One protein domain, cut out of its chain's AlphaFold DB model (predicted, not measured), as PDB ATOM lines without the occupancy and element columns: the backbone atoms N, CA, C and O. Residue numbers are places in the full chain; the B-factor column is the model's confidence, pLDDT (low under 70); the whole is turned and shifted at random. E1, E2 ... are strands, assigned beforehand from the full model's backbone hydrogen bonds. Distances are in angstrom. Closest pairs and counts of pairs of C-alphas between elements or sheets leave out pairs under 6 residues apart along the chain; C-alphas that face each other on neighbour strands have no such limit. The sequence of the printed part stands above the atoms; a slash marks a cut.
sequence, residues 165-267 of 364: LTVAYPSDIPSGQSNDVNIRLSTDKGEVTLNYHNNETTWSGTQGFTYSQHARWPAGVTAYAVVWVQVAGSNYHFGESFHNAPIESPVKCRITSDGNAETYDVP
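What this domain is: This is residues 165 to 267 of the 364 residues of an uncharacterized protein of Nocardioides psychrotolerans (UniProt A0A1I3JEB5). A strongly twisted wall of five strands, E3, E2, E5, E6 and E7, has a small two-strand ribbon, E1 and E4, over part of one face. The sheet curls towards the ribbon's side at its E7 edge, and after E5 the chain makes a long loop, residues 232 to 250, before returning as E6. The printed part has 103 residues with seven named strands, E1 to E7 in order, and no named helix; the class is all strand, though the strands hold 42 residues, under half. The larger sheet is mixed, the ribbon antiparallel. The whole is compact, with a radius of gyration of the C-alphas of 14.8 A and spans of 44 by 35 by 22 A.

Where its parts are: E1, residues 165 to 168, begins at C-alpha 165 (304.299, 244.548, 143.758). E2, residues 180 to 187, is 22.0 A long, and E3, residues 190 to 197, 22.5 A. E4 is residues 206 to 210. E5, residues 223 to 231, is 23.5 A long and bends by 54 degrees at residue 228. E6 is residues 251 to 255; E7, residues 264 to 266, ends at C-alpha 266 (306.123, 232.027, 143.666).

How they stand to each other: E2 and E3 form a hairpin, with N 183 and O 194 at 2.9 A. E2 is antiparallel to E5, with N 182 and O 230 at 2.9 A. E5 and E6 form a hairpin, with N 253 and O 224 at 2.8 A. E7 is parallel to E6, with N 254 and O 264 at 3.2 A. E1 and E4 are antiparallel, with N 167 and O 207 at 2.8 A. The closest C-alphas of E3 and E4, Tyr 196 and Phe 209, are 7.5 A apart. E1 and E5 are only just apart, at 8.2 A.

The domain as a whole: The C-alphas farthest apart, Ser 175 and Gly 259, are 45.1 A apart. The printed part has no cut. The links E1 to E2, E4 to E5 and E5 to E6 are long. Residues 255 to 267 are under pLDDT 70.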
ATOM      1  N   LEU A 165     305.283 243.486 143.939       85.94
ATOM      2  CA  LEU A 165     304.299 244.548 143.758       85.94
ATOM      3  C   LEU A 165     304.391 245.039 142.312       85.94
ATOM      4  O   LEU A 165     305.475 245.420 141.874       85.94
ATOM      5  N   THR A 166     303.270 245.078 141.592       80.56
ATOM      6  CA  THR A 166     303.195 245.732 140.279       80.56
ATOM      7  C   THR A 166     302.440 247.048 140.414       80.56
ATOM      8  O   THR A 166     301.270 247.059 140.788       80.56
ATOM      9  N   VAL A 167     303.100 248.159 140.097       83.50
ATOM     10  CA  VAL A 167     302.524 249.506 140.185       83.50
ATOM     11  C   VAL A 167     302.398 250.089 138.789       83.50
ATOM     12  O   VAL A 167     303.404 250.284 138.113       83.50
ATOM     13  N   ALA A 168     301.176 250.403 138.369       82.00
ATOM     14  CA  ALA A 168     300.916 251.215 137.187       82.00
ATOM     15  C   ALA A 168     300.797 252.683 137.620       82.00
ATOM     16  O   ALA A 168     299.740 253.107 138.080       82.00
ATOM     17  N   TYR A 169     301.892 253.440 137.520       83.88
ATOM     18  CA  TYR A 169     301.894 254.850 137.906       83.88
ATOM     19  C   TYR A 169     300.988 255.672 136.975       83.88
ATOM     20  O   TYR A 169     301.068 255.479 135.753       83.88
ATOM     21  N   PRO A 170     300.181 256.607 137.514       85.69
ATOM     22  CA  PRO A 170     299.428 257.556 136.702       85.69
ATOM     23  C   PRO A 170     300.343 258.307 135.737       85.69
ATOM     24  O   PRO A 170     301.439 258.731 136.111       85.69
ATOM     25  N   SER A 171     299.919 258.480 134.485       83.69
ATOM     26  CA  SER A 171     300.744 259.170 133.481       83.69
ATOM     27  C   SER A 171     300.905 260.668 133.760       83.69
ATOM     28  O   SER A 171     301.818 261.296 133.235       83.69
ATOM     29  N   ASP A 172     300.006 261.227 134.564       84.00
ATOM     30  CA  ASP A 172     299.918 262.623 134.991       84.00
ATOM     31  C   ASP A 172     300.513 262.869 136.389       84.00
ATOM     32  O   ASP A 172     300.388 263.974 136.918       84.00
ATOM     33  N   ILE A 173     301.174 261.869 136.991       86.62
ATOM     34  CA  ILE A 173     301.819 262.034 138.298       86.62
ATOM     35  C   ILE A 173     302.844 263.184 138.265       86.62
ATOM     36  O   ILE A 173     303.684 263.236 137.356       86.62
ATOM     37  N   PRO A 174     302.817 264.120 139.237       88.19
ATOM     38  CA  PRO A 174     303.772 265.215 139.263       88.19
ATOM     39  C   PRO A 174     305.215 264.707 139.339       88.19
ATOM     40  O   PRO A 174     305.523 263.704 139.986       88.19
ATOM     41  N   SER A 175     306.125 265.429 138.684       84.31
ATOM     42  CA  SER A 175     307.545 265.072 138.672       84.31
ATOM     43  C   SER A 175     308.122 265.009 140.092       84.31
ATOM     44  O   SER A 175     307.786 265.822 140.955       84.31
ATOM     45  N   GLY A 176     309.004 264.037 140.334       85.06
ATOM     46  CA  GLY A 176     309.661 263.844 141.630       85.06
ATOM     47  C   GLY A 176     308.872 263.025 142.657       85.06
ATOM     48  O   GLY A 176     309.366 262.867 143.764       85.06
ATOM     49  N   GLN A 177     307.676 262.520 142.331       89.06
ATOM     50  CA  GLN A 177     306.775 261.911 143.327       89.06
ATOM     51  C   GLN A 177     306.782 260.378 143.365       89.06
ATOM     52  O   GLN A 177     306.281 259.796 144.319       89.06
ATOM     53  N   SER A 178     307.331 259.710 142.351       87.19
ATOM     54  CA  SER A 178     307.336 258.248 142.198       87.19
ATOM     55  C   SER A 178     308.748 257.672 142.326       87.19
ATOM     56  O   SER A 178     309.263 257.045 141.401       87.19
ATOM     57  N   ASN A 179     309.422 257.924 143.444       87.25
ATOM     58  CA  ASN A 179     310.811 257.498 143.665       87.25
ATOM     59  C   ASN A 179     310.977 256.448 144.772       87.25
ATOM     60  O   ASN A 179     312.034 255.821 144.818       87.25
ATOM     61  N   ASP A 180     309.960 256.226 145.617       90.31
ATOM     62  CA  ASP A 180     310.057 255.321 146.767       90.31
ATOM     63  C   ASP A 180     308.896 254.314 146.839       90.31
ATOM     64  O   ASP A 180     307.734 254.650 146.618       90.31
ATOM     65  N   VAL A 181     309.209 253.058 147.159       94.88
ATOM     66  CA  VAL A 181     308.225 252.020 147.501       94.88
ATOM     67  C   VAL A 181     308.718 251.267 148.730       94.88
ATOM     68  O   VAL A 181     309.839 250.754 148.756       94.88
ATOM     69  N   ASN A 182     307.862 251.153 149.742       96.44
ATOM     70  CA  ASN A 182     308.154 250.455 150.989       96.44
ATOM     71  C   ASN A 182     307.196 249.272 151.146       96.44
ATOM     72  O   ASN A 182     305.982 249.438 151.102       96.44
ATOM     73  N   ILE A 183     307.741 248.075 151.350       97.62
ATOM     74  CA  ILE A 183     306.970 246.828 151.446       97.62
ATOM     75  C   ILE A 183     307.351 246.125 152.737       97.62
ATOM     76  O   ILE A 183     308.521 245.791 152.934       97.62
ATOM     77  N   ARG A 184     306.382 245.882 153.621       97.69
ATOM     78  CA  ARG A 184     306.594 245.116 154.854       97.69
ATOM     79  C   ARG A 184     306.060 243.700 154.696       97.69
ATOM     80  O   ARG A 184     304.933 243.491 154.245       97.69
ATOM     81  N   LEU A 185     306.882 242.743 155.107       96.38
ATOM     82  CA  LEU A 185     306.597 241.322 155.025       96.38
ATOM     83  C   LEU A 185     306.802 240.667 156.391       96.38
ATOM     84  O   LEU A 185     307.865 240.818 156.994       96.38
ATOM     85  N   SER A 186     305.831 239.859 156.800       94.88
ATOM     86  CA  SER A 186     305.976 238.906 157.901       94.88
ATOM     87  C   SER A 186     306.470 237.585 157.324       94.88
ATOM     88  O   SER A 186     305.689 236.887 156.684       94.88
ATOM     89  N   THR A 187     307.734 237.212 157.528       93.12
ATOM     90  CA  THR A 187     308.293 235.947 157.011       93.12
ATOM     91  C   THR A 187     308.416 234.882 158.102       93.12
ATOM     92  O   THR A 187     308.416 235.196 159.292       93.12
ATOM     93  N   ASP A 188     308.628 233.623 157.716       90.62
ATOM     94  CA  ASP A 188     309.015 232.543 158.635       90.62
ATOM     95  C   ASP A 188     310.396 232.757 159.290       90.62
ATOM     96  O   ASP A 188     310.784 232.014 160.192       90.62
ATOM     97  N   LYS A 189     311.140 233.785 158.858       90.56
ATOM     98  CA  LYS A 189     312.409 234.237 159.444       90.56
ATOM     99  C   LYS A 189     312.279 235.528 160.263       90.56
ATOM    100  O   LYS A 189     313.280 235.999 160.799       90.56
ATOM    101  N   GLY A 190     311.072 236.083 160.379       92.56
ATOM    102  CA  GLY A 190     310.781 237.349 161.056       92.56
ATOM    103  C   GLY A 190     310.303 238.456 160.113       92.56
ATOM    104  O   GLY A 190     310.158 238.262 158.905       92.56
ATOM    105  N   GLU A 191     310.039 239.630 160.679       95.75
ATOM    106  CA  GLU A 191     309.603 240.812 159.931       95.75
ATOM    107  C   GLU A 191     310.743 241.405 159.097       95.75
ATOM    108  O   GLU A 191     311.869 241.570 159.572       95.75
ATOM    109  N   VAL A 192     310.436 241.801 157.865       94.69
ATOM    110  CA  VAL A 192     311.365 242.520 156.992       94.69
ATOM    111  C   VAL A 192     310.654 243.662 156.279       94.69
ATOM    112  O   VAL A 192     309.478 243.582 155.937       94.69
ATOM    113  N   THR A 193     311.374 244.760 156.054       95.62
ATOM    114  CA  THR A 193     310.921 245.851 155.186       95.62
ATOM    115  C   THR A 193     311.877 245.986 154.006       95.62
ATOM    116  O   THR A 193     313.088 246.153 154.195       95.62
ATOM    117  N   LEU A 194     311.327 245.887 152.798       90.75
ATOM    118  CA  LEU A 194     312.015 246.103 151.533       90.75
ATOM    119  C   LEU A 194     311.746 247.539 151.095       90.75
ATOM    120  O   LEU A 194     310.591 247.955 151.019       90.75
ATOM    121  N   ASN A 195     312.812 248.290 150.846       90.88
ATOM    122  CA  ASN A 195     312.734 249.697 150.486       90.88
ATOM    123  C   ASN A 195     313.355 249.854 149.105       90.88
ATOM    124  O   ASN A 195     314.579 249.821 148.966       90.88
ATOM    125  N   TYR A 196     312.511 250.014 148.098       86.00
ATOM    126  CA  TYR A 196     312.946 250.341 146.752       86.00
ATOM    127  C   TYR A 196     313.035 251.858 146.668       86.00
ATOM    128  O   TYR A 196     312.071 252.553 146.978       86.00
ATOM    129  N   HIS A 197     314.202 252.353 146.271       84.06
ATOM    130  CA  HIS A 197     314.485 253.774 146.125       84.06
ATOM    131  C   HIS A 197     315.130 254.001 144.761       84.06
ATOM    132  O   HIS A 197     316.119 253.341 144.426       84.06
ATOM    133  N   ASN A 198     314.595 254.933 143.980       77.06
ATOM    134  CA  ASN A 198     315.223 255.423 142.761       77.06
ATOM    135  C   ASN A 198     315.932 256.748 143.065       77.06
ATOM    136  O   ASN A 198     315.315 257.804 143.110       77.06
ATOM    137  N   ASN A 199     317.243 256.678 143.315       76.56
ATOM    138  CA  ASN A 199     318.044 257.842 143.719       76.56
ATOM    139  C   ASN A 199     318.444 258.751 142.546       76.56
ATOM    140  O   ASN A 199     319.014 259.817 142.768       76.56
ATOM    141  N   GLU A 200     318.215 258.313 141.308       71.06
ATOM    142  CA  GLU A 200     318.680 259.013 140.108       71.06
ATOM    143  C   GLU A 200     317.530 259.702 139.371       71.06
ATOM    144  O   GLU A 200     317.726 260.758 138.770       71.06
ATOM    145  N   THR A 201     316.332 259.111 139.402       78.44
ATOM    146  CA  THR A 201     315.153 259.581 138.666       78.44
ATOM    147  C   THR A 201     313.852 259.202 139.389       78.44
ATOM    148  O   THR A 201     313.859 258.740 140.525       78.44
ATOM    149  N   THR A 202     312.711 259.384 138.723       83.88
ATOM    150  CA  THR A 202     311.414 258.845 139.140       83.88
ATOM    151  C   THR A 202     310.967 257.714 138.228       83.88
ATOM    152  O   THR A 202     311.295 257.685 137.043       83.88
ATOM    153  N   TRP A 203     310.169 256.798 138.761       81.06
ATOM    154  CA  TRP A 203     309.499 255.768 137.982       81.06
ATOM    155  C   TRP A 203     308.294 256.315 137.210       81.06
ATOM    156  O   TRP A 203     307.627 257.254 137.639       81.06
ATOM    157  N   SER A 204     307.979 255.686 136.081       79.12
ATOM    158  CA  SER A 204     306.809 255.999 135.253       79.12
ATOM    159  C   SER A 204     306.245 254.731 134.617       79.12
ATOM    160  O   SER A 204     306.972 253.749 134.459       79.12
ATOM    161  N   GLY A 205     304.980 254.756 134.191       77.88
ATOM    162  CA  GLY A 205     304.324 253.591 133.592       77.88
ATOM    163  C   GLY A 205     304.210 252.423 134.575       77.88
ATOM    164  O   GLY A 205     304.093 252.633 135.782       77.88
ATOM    165  N   THR A 206     304.251 251.190 134.069       77.81
ATOM    166  CA  THR A 206     304.145 249.989 134.909       77.81
ATOM    167  C   THR A 206     305.514 249.519 135.387       77.81
ATOM    168  O   THR A 206     306.389 249.235 134.572       77.81
ATOM    169  N   GLN A 207     305.678 249.394 136.702       78.56
ATOM    170  CA  GLN A 207     306.895 248.917 137.356       78.56
ATOM    171  C   GLN A 207     306.627 247.689 138.219       78.56
ATOM    172  O   GLN A 207     305.578 247.588 138.850       78.56
ATOM    173  N   GLY A 208     307.603 246.781 138.268       73.88
ATOM    174  CA  GLY A 208     307.592 245.608 139.137       73.88
ATOM    175  C   GLY A 208     308.649 245.717 140.233       73.88
ATOM    176  O   GLY A 208     309.807 246.025 139.959       73.88
ATOM    177  N   PHE A 209     308.258 245.423 141.470       79.88
ATOM    178  CA  PHE A 209     309.124 245.421 142.646       79.88
ATOM    179  C   PHE A 209     309.180 244.006 143.226       79.88
ATOM    180  O   PHE A 209     308.382 243.642 144.090       79.88
ATOM    181  N   THR A 210     310.092 243.185 142.703       78.38
ATOM    182  CA  THR A 210     310.234 241.767 143.073       78.38
ATOM    183  C   THR A 210     310.872 241.603 144.445       78.38
ATOM    184  O   THR A 210     311.978 242.101 144.681       78.38
ATOM    185  N   TYR A 211     310.214 240.868 145.343       82.25
ATOM    186  CA  TYR A 211     310.606 240.815 146.756       82.25
ATOM    187  C   TYR A 211     311.898 240.034 146.990       82.25
ATOM    188  O   TYR A 211     312.826 240.532 147.628       82.25
ATOM    189  N   SER A 212     311.984 238.832 146.416       76.44
ATOM    190  CA  SER A 212     313.110 237.904 146.589       76.44
ATOM    191  C   SER A 212     314.417 238.386 145.953       76.44
ATOM    192  O   SER A 212     315.488 237.873 146.265       76.44
ATOM    193  N   GLN A 213     314.344 239.400 145.088       70.56
ATOM    194  CA  GLN A 213     315.504 240.041 144.467       70.56
ATOM    195  C   GLN A 213     315.996 241.267 145.244       70.56
ATOM    196  O   GLN A 213     317.022 241.851 144.900       70.56
ATOM    197  N   HIS A 214     315.296 241.680 146.300       79.56
ATOM    198  CA  HIS A 214     315.735 242.801 147.113       79.56
ATOM    199  C   HIS A 214     316.902 242.386 148.021       79.56
ATOM    200  O   HIS A 214     316.863 241.346 148.668       79.56
ATOM    201  N   ALA A 215     317.927 243.233 148.160       74.62
ATOM    202  CA  ALA A 215     319.140 242.902 148.924       74.62
ATOM    203  C   ALA A 215     318.895 242.604 150.419       74.62
ATOM    204  O   ALA A 215     319.699 241.938 151.065       74.62
ATOM    205  N   ARG A 216     317.791 243.114 150.981       80.62
ATOM    206  CA  ARG A 216     317.355 242.826 152.362       80.62
ATOM    207  C   ARG A 216     316.470 241.584 152.491       80.62
ATOM    208  O   ARG A 216     316.028 241.305 153.601       80.62
ATOM    209  N   TRP A 217     316.175 240.880 151.398       81.50
ATOM    210  CA  TRP A 217     315.398 239.647 151.450       81.50
ATOM    211  C   TRP A 217     316.105 238.617 152.350       81.50
ATOM    212  O   TRP A 217     317.290 238.343 152.131       81.50
ATOM    213  N   PRO A 218     315.439 238.063 153.381       81.38
ATOM    214  CA  PRO A 218     316.079 237.096 154.262       81.38
ATOM    215  C   PRO A 218     316.338 235.781 153.519       81.38
ATOM    216  O   PRO A 218     315.449 235.231 152.873       81.38
ATOM    217  N   ALA A 219     317.557 235.256 153.627       78.31
ATOM    218  CA  ALA A 219     317.908 233.996 152.982       78.31
ATOM    219  C   ALA A 219     317.125 232.813 153.582       78.31
ATOM    220  O   ALA A 219     316.975 232.704 154.803       78.31
ATOM    221  N   GLY A 220     316.674 231.897 152.723       78.44
ATOM    222  CA  GLY A 220     315.996 230.661 153.119       78.44
ATOM    223  C   GLY A 220     314.572 230.847 153.652       78.44
ATOM    224  O   GLY A 220     314.082 229.975 154.376       78.44
ATOM    225  N   VAL A 221     313.924 231.978 153.347       81.69
ATOM    226  CA  VAL A 221     312.479 232.162 153.565       81.69
ATOM    227  C   VAL A 221     311.725 231.091 152.784       81.69
ATOM    228  O   VAL A 221     312.033 230.823 151.627       81.69
ATOM    229  N   THR A 222     310.734 230.485 153.424       80.81
ATOM    230  CA  THR A 222     309.867 229.472 152.798       80.81
ATOM    231  C   THR A 222     308.402 229.886 152.798       80.81
ATOM    232  O   THR A 222     307.627 229.413 151.969       80.81
ATOM    233  N   ALA A 223     308.020 230.808 153.681       84.12
ATOM    234  CA  ALA A 223     306.675 231.350 153.758       84.12
ATOM    235  C   ALA A 223     306.709 232.795 154.250       84.12
ATOM    236  O   ALA A 223     307.540 233.170 155.078       84.12
ATOM    237  N   TYR A 224     305.787 233.614 153.757       89.81
ATOM    238  CA  TYR A 224     305.649 234.998 154.193       89.81
ATOM    239  C   TYR A 224     304.253 235.543 153.927       89.81
ATOM    240  O   TYR A 224     303.462 234.939 153.210       89.81
ATOM    241  N   ALA A 225     303.951 236.700 154.502       90.31
ATOM    242  CA  ALA A 225     302.789 237.487 154.147       90.31
ATOM    243  C   ALA A 225     303.201 238.917 153.804       90.31
ATOM    244  O   ALA A 225     303.973 239.520 154.551       90.31
ATOM    245  N   VAL A 226     302.667 239.471 152.716       94.44
ATOM    246  CA  VAL A 226     302.717 240.916 152.460       94.44
ATOM    247  C   VAL A 226     301.693 241.559 153.380       94.44
ATOM    248  O   VAL A 226     300.494 241.329 153.226       94.44
ATOM    249  N   VAL A 227     302.161 242.298 154.384       94.81
ATOM    250  CA  VAL A 227     301.293 242.852 155.437       94.81
ATOM    251  C   VAL A 227     301.013 244.334 155.247       94.81
ATOM    252  O   VAL A 227     300.023 244.825 155.776       94.81
ATOM    253  N   TRP A 228     301.878 245.047 154.518       97.44
ATOM    254  CA  TRP A 228     301.725 246.479 154.285       97.44
ATOM    255  C   TRP A 228     302.549 246.953 153.082       97.44
ATOM    256  O   TRP A 228     303.674 246.480 152.883       97.44
ATOM    257  N   VAL A 229     302.013 247.899 152.308       97.88
ATOM    258  CA  VAL A 229     302.705 248.542 151.179       97.88
ATOM    259  C   VAL A 229     302.434 250.042 151.177       97.88
ATOM    260  O   VAL A 229     301.295 250.474 151.314       97.88
ATOM    261  N   GLN A 230     303.477 250.826 150.920       96.88
ATOM    262  CA  GLN A 230     303.386 252.236 150.563       96.88
ATOM    263  C   GLN A 230     304.082 252.476 149.229       96.88
ATOM    264  O   GLN A 230     305.199 252.010 149.002       96.88
ATOM    265  N   VAL A 231     303.425 253.250 148.369       95.31
ATOM    266  CA  VAL A 231     303.947 253.698 147.078       95.31
ATOM    267  C   VAL A 231     303.990 255.219 147.096       95.31
ATOM    268  O   VAL A 231     302.977 255.863 147.366       95.31
ATOM    269  N   ALA A 232     305.161 255.796 146.834       90.94
ATOM    270  CA  ALA A 232     305.314 257.239 146.750       90.94
ATOM    271  C   ALA A 232     304.403 257.814 145.662       90.94
ATOM    272  O   ALA A 232     304.225 257.237 144.585       90.94
ATOM    273  N   GLY A 233     303.794 258.951 145.981       90.25
ATOM    274  CA  GLY A 233     302.845 259.610 145.100       90.25
ATOM    275  C   GLY A 233     301.399 259.149 145.245       90.25
ATOM    276  O   GLY A 233     300.551 259.702 144.554       90.25
ATOM    277  N   SER A 234     301.098 258.198 146.137       92.06
ATOM    278  CA  SER A 234     299.737 257.766 146.471       92.06
ATOM    279  C   SER A 234     299.459 257.901 147.974       92.06
ATOM    280  O   SER A 234     300.295 257.550 148.805       92.06
ATOM    281  N   ASN A 235     298.252 258.353 148.320       91.44
ATOM    282  CA  ASN A 235     297.706 258.316 149.681       91.44
ATOM    283  C   ASN A 235     297.184 256.920 150.068       91.44
ATOM    284  O   ASN A 235     296.755 256.713 151.201       91.44
ATOM    285  N   TYR A 236     297.126 255.982 149.122       91.25
ATOM    286  CA  TYR A 236     296.688 254.619 149.375       91.25
ATOM    287  C   TYR A 236     297.855 253.754 149.868       91.25
ATOM    288  O   TYR A 236     298.914 253.642 149.236       91.25
ATOM    289  N   HIS A 237     297.629 253.087 150.997       93.38
ATOM    290  CA  HIS A 237     298.541 252.112 151.577       93.38
ATOM    291  C   HIS A 237     297.811 250.779 151.733       93.38
ATOM    292  O   HIS A 237     296.812 250.683 152.449       93.38
ATOM    293  N   PHE A 238     298.298 249.742 151.052       93.31
ATOM    294  CA  PHE A 238     297.795 248.390 151.271       93.31
ATOM    295  C   PHE A 238     298.060 247.986 152.727       93.31
ATOM    296  O   PHE A 238     299.151 248.228 153.247       93.31
ATOM    297  N   GLY A 239     297.088 247.340 153.372       89.75
ATOM    298  CA  GLY A 239     297.171 246.970 154.789       89.75
ATOM    299  C   GLY A 239     296.797 248.098 155.760       89.75
ATOM    300  O   GLY A 239     296.877 247.904 156.973       89.75
ATOM    301  N   GLU A 240     296.333 249.246 155.258       89.75
ATOM    302  CA  GLU A 240     295.710 250.311 156.052       89.75
ATOM    303  C   GLU A 240     294.276 250.586 155.584       89.75
ATOM    304  O   GLU A 240     293.843 250.148 154.517       89.75
ATOM    305  N   SER A 241     293.501 251.295 156.409       84.38
ATOM    306  CA  SER A 241     292.175 251.759 155.999       84.38
ATOM    307  C   SER A 241     292.330 252.956 155.070       84.38
ATOM    308  O   SER A 241     293.098 253.874 155.350       84.38
ATOM    309  N   PHE A 242     291.565 252.969 153.984       83.75
ATOM    310  CA  PHE A 242     291.615 254.026 152.982       83.75
ATOM    311  C   PHE A 242     290.207 254.530 152.676       83.75
ATOM    312  O   PHE A 242     289.371 253.754 152.223       83.75
ATOM    313  N   HIS A 243     289.933 255.818 152.915       81.12
ATOM    314  CA  HIS A 243     288.609 256.434 152.689       81.12
ATOM    315  C   HIS A 243     287.454 255.635 153.314       81.12
ATOM    316  O   HIS A 243     286.442 255.361 152.676       81.12
ATOM    317  N   ASN A 244     287.623 255.238 154.579       78.69
ATOM    318  CA  ASN A 244     286.679 254.407 155.338       78.69
ATOM    319  C   ASN A 244     286.455 252.992 154.772       78.69
ATOM    320  O   ASN A 244     285.576 252.277 155.252       78.69
ATOM    321  N   ALA A 245     287.251 252.558 153.790       74.25
ATOM    322  CA  ALA A 245     287.258 251.169 153.362       74.25
ATOM    323  C   ALA A 245     287.878 250.270 154.451       74.25
ATOM    324  O   ALA A 245     288.785 250.708 155.176       74.25
ATOM    325  N   PRO A 246     287.423 249.008 154.563       78.38
ATOM    326  CA  PRO A 246     288.054 248.017 155.425       78.38
ATOM    327  C   PRO A 246     289.538 247.831 155.095       78.38
ATOM    328  O   PRO A 246     289.950 247.974 153.945       78.38
ATOM    329  N   ILE A 247     290.322 247.469 156.110       81.00
ATOM    330  CA  ILE A 247     291.730 247.107 155.936       81.00
ATOM    331  C   ILE A 247     291.812 245.828 155.100       81.00
ATOM    332  O   ILE A 247     291.173 244.821 155.416       81.00
ATOM    333  N   GLU A 248     292.620 245.864 154.046       82.69
ATOM    334  CA  GLU A 248     292.876 244.696 153.209       82.69
ATOM    335  C   GLU A 248     293.688 243.642 153.977       82.69
ATOM    336  O   GLU A 248     294.624 243.953 154.715       82.69
ATOM    337  N   SER A 249     293.300 242.372 153.834       84.56
ATOM    338  CA  SER A 249     293.956 241.267 154.541       84.56
ATOM    339  C   SER A 249     295.347 240.984 153.968       84.56
ATOM    340  O   SER A 249     295.509 241.047 152.751       84.56
ATOM    341  N   PRO A 250     296.332 240.584 154.795       88.19
ATOM    342  CA  PRO A 250     297.660 240.230 154.307       88.19
ATOM    343  C   PRO A 250     297.648 239.138 153.232       88.19
ATOM    344  O   PRO A 250     296.957 238.124 153.374       88.19
ATOM    345  N   VAL A 251     298.479 239.304 152.201       86.56
ATOM    346  CA  VAL A 251     298.640 238.317 151.122       86.56
ATOM    347  C   VAL A 251     299.624 237.249 151.574       86.56
ATOM    348  O   VAL A 251     300.808 237.538 151.722       86.56
ATOM    349  N   LYS A 252     299.144 236.029 151.831       86.12
ATOM    350  CA  LYS A 252     299.958 234.907 152.325       86.12
ATOM    351  C   LYS A 252     300.557 234.109 151.167       86.12
ATOM    352  O   LYS A 252     299.844 233.717 150.250       86.12
ATOM    353  N   CYS A 253     301.847 233.823 151.267       82.25
ATOM    354  CA  CYS A 253     302.677 233.310 150.187       82.25
ATOM    355  C   CYS A 253     303.597 232.190 150.668       82.25
ATOM    356  O   CYS A 253     304.053 232.191 151.819       82.25
ATOM    357  N   ARG A 254     303.921 231.266 149.760       78.31
ATOM    358  CA  ARG A 254     304.937 230.231 149.961       78.31
ATOM    359  C   ARG A 254     305.929 230.221 148.803       78.31
ATOM    360  O   ARG A 254     305.572 230.447 147.648       78.31
ATOM    361  N   ILE A 255     307.200 230.016 149.134       68.50
ATOM    362  CA  ILE A 255     308.268 229.886 148.141       68.50
ATOM    363  C   ILE A 255     308.430 228.411 147.827       68.50
ATOM    364  O   ILE A 255     308.632 227.617 148.744       68.50
ATOM    365  N   THR A 256     308.435 228.086 146.533       58.25
ATOM    366  CA  THR A 256     308.367 226.724 145.982       58.25
ATOM    367  C   THR A 256     307.044 226.021 146.276       58.25
ATOM    368  O   THR A 256     306.396 226.293 147.281       58.25
ATOM    369  N   SER A 257     306.641 225.138 145.361       53.53
ATOM    370  CA  SER A 257     305.350 224.462 145.448       53.53
ATOM    371  C   SER A 257     305.289 223.550 146.663       53.53
ATOM    372  O   SER A 257     306.093 222.627 146.786       53.53
ATOM    373  N   ASP A 258     304.333 223.797 147.554       50.19
ATOM    374  CA  ASP A 258     304.017 222.895 148.663       50.19
ATOM    375  C   ASP A 258     302.902 221.896 148.305       50.19
ATOM    376  O   ASP A 258     302.467 221.116 149.154       50.19
ATOM    377  N   GLY A 259     302.455 221.906 147.043       46.09
ATOM    378  CA  GLY A 259     301.370 221.062 146.553       46.09
ATOM    379  C   GLY A 259     299.992 221.446 147.099       46.09
ATOM    380  O   GLY A 259     299.047 220.677 146.918       46.09
ATOM    381  N   ASN A 260     299.853 222.601 147.761       44.84
ATOM    382  CA  ASN A 260     298.591 223.081 148.308       44.84
ATOM    383  C   ASN A 260     297.980 224.180 147.423       44.84
ATOM    384  O   ASN A 260     298.491 225.292 147.333       44.84
ATOM    385  N   ALA A 261     296.824 223.886 146.824       41.34
ATOM    386  CA  ALA A 261     296.093 224.811 145.956       41.34
ATOM    387  C   ALA A 261     295.528 226.053 146.680       41.34
ATOM    388  O   ALA A 261     295.110 227.004 146.023       41.34
ATOM    389  N   GLU A 262     295.501 226.059 148.017       37.78
ATOM    390  CA  GLU A 262     295.052 227.203 148.821       37.78
ATOM    391  C   GLU A 262     296.170 228.224 149.100       37.78
ATOM    392  O   GLU A 262     295.915 229.280 149.684       37.78
ATOM    393  N   THR A 263     297.411 227.935 148.695       44.19
ATOM    394  CA  THR A 263     298.563 228.833 148.840       44.19
ATOM    395  C   THR A 263     299.166 229.184 147.487       44.19
ATOM    396  O   THR A 263     299.248 228.357 146.587       44.19
ATOM    397  N   TYR A 264     299.572 230.444 147.323       45.41
ATOM    398  CA  TYR A 264     300.164 230.915 146.074       45.41
ATOM    399  C   TYR A 264     301.662 230.581 146.027       45.41
ATOM    400  O   TYR A 264     302.423 231.006 146.906       45.41
ATOM    401  N   ASP A 265     302.062 229.869 144.971       56.09
ATOM    402  CA  ASP A 265     303.439 229.465 144.685       56.09
ATOM    403  C   ASP A 265     304.170 230.544 143.874       56.09
ATOM    404  O   ASP A 265     303.760 230.902 142.769       56.09
ATOM    405  N   VAL A 266     305.289 231.052 144.391       53.12
ATOM    406  CA  VAL A 266     306.123 232.027 143.666       53.12
ATOM    407  C   VAL A 266     306.952 231.317 142.583       53.12
ATOM    408  O   VAL A 266     307.771 230.456 142.927       53.12
ATOM    409  N   PRO A 267     306.807 231.660 141.286       54.19
ATOM    410  CA  PRO A 267     307.648 231.091 140.239       54.19
ATOM    411  C   PRO A 267     309.106 231.542 140.403       54.19
ATOM    412  O   PRO A 267     309.399 232.732 140.512       54.19
TER     413      PRO A 267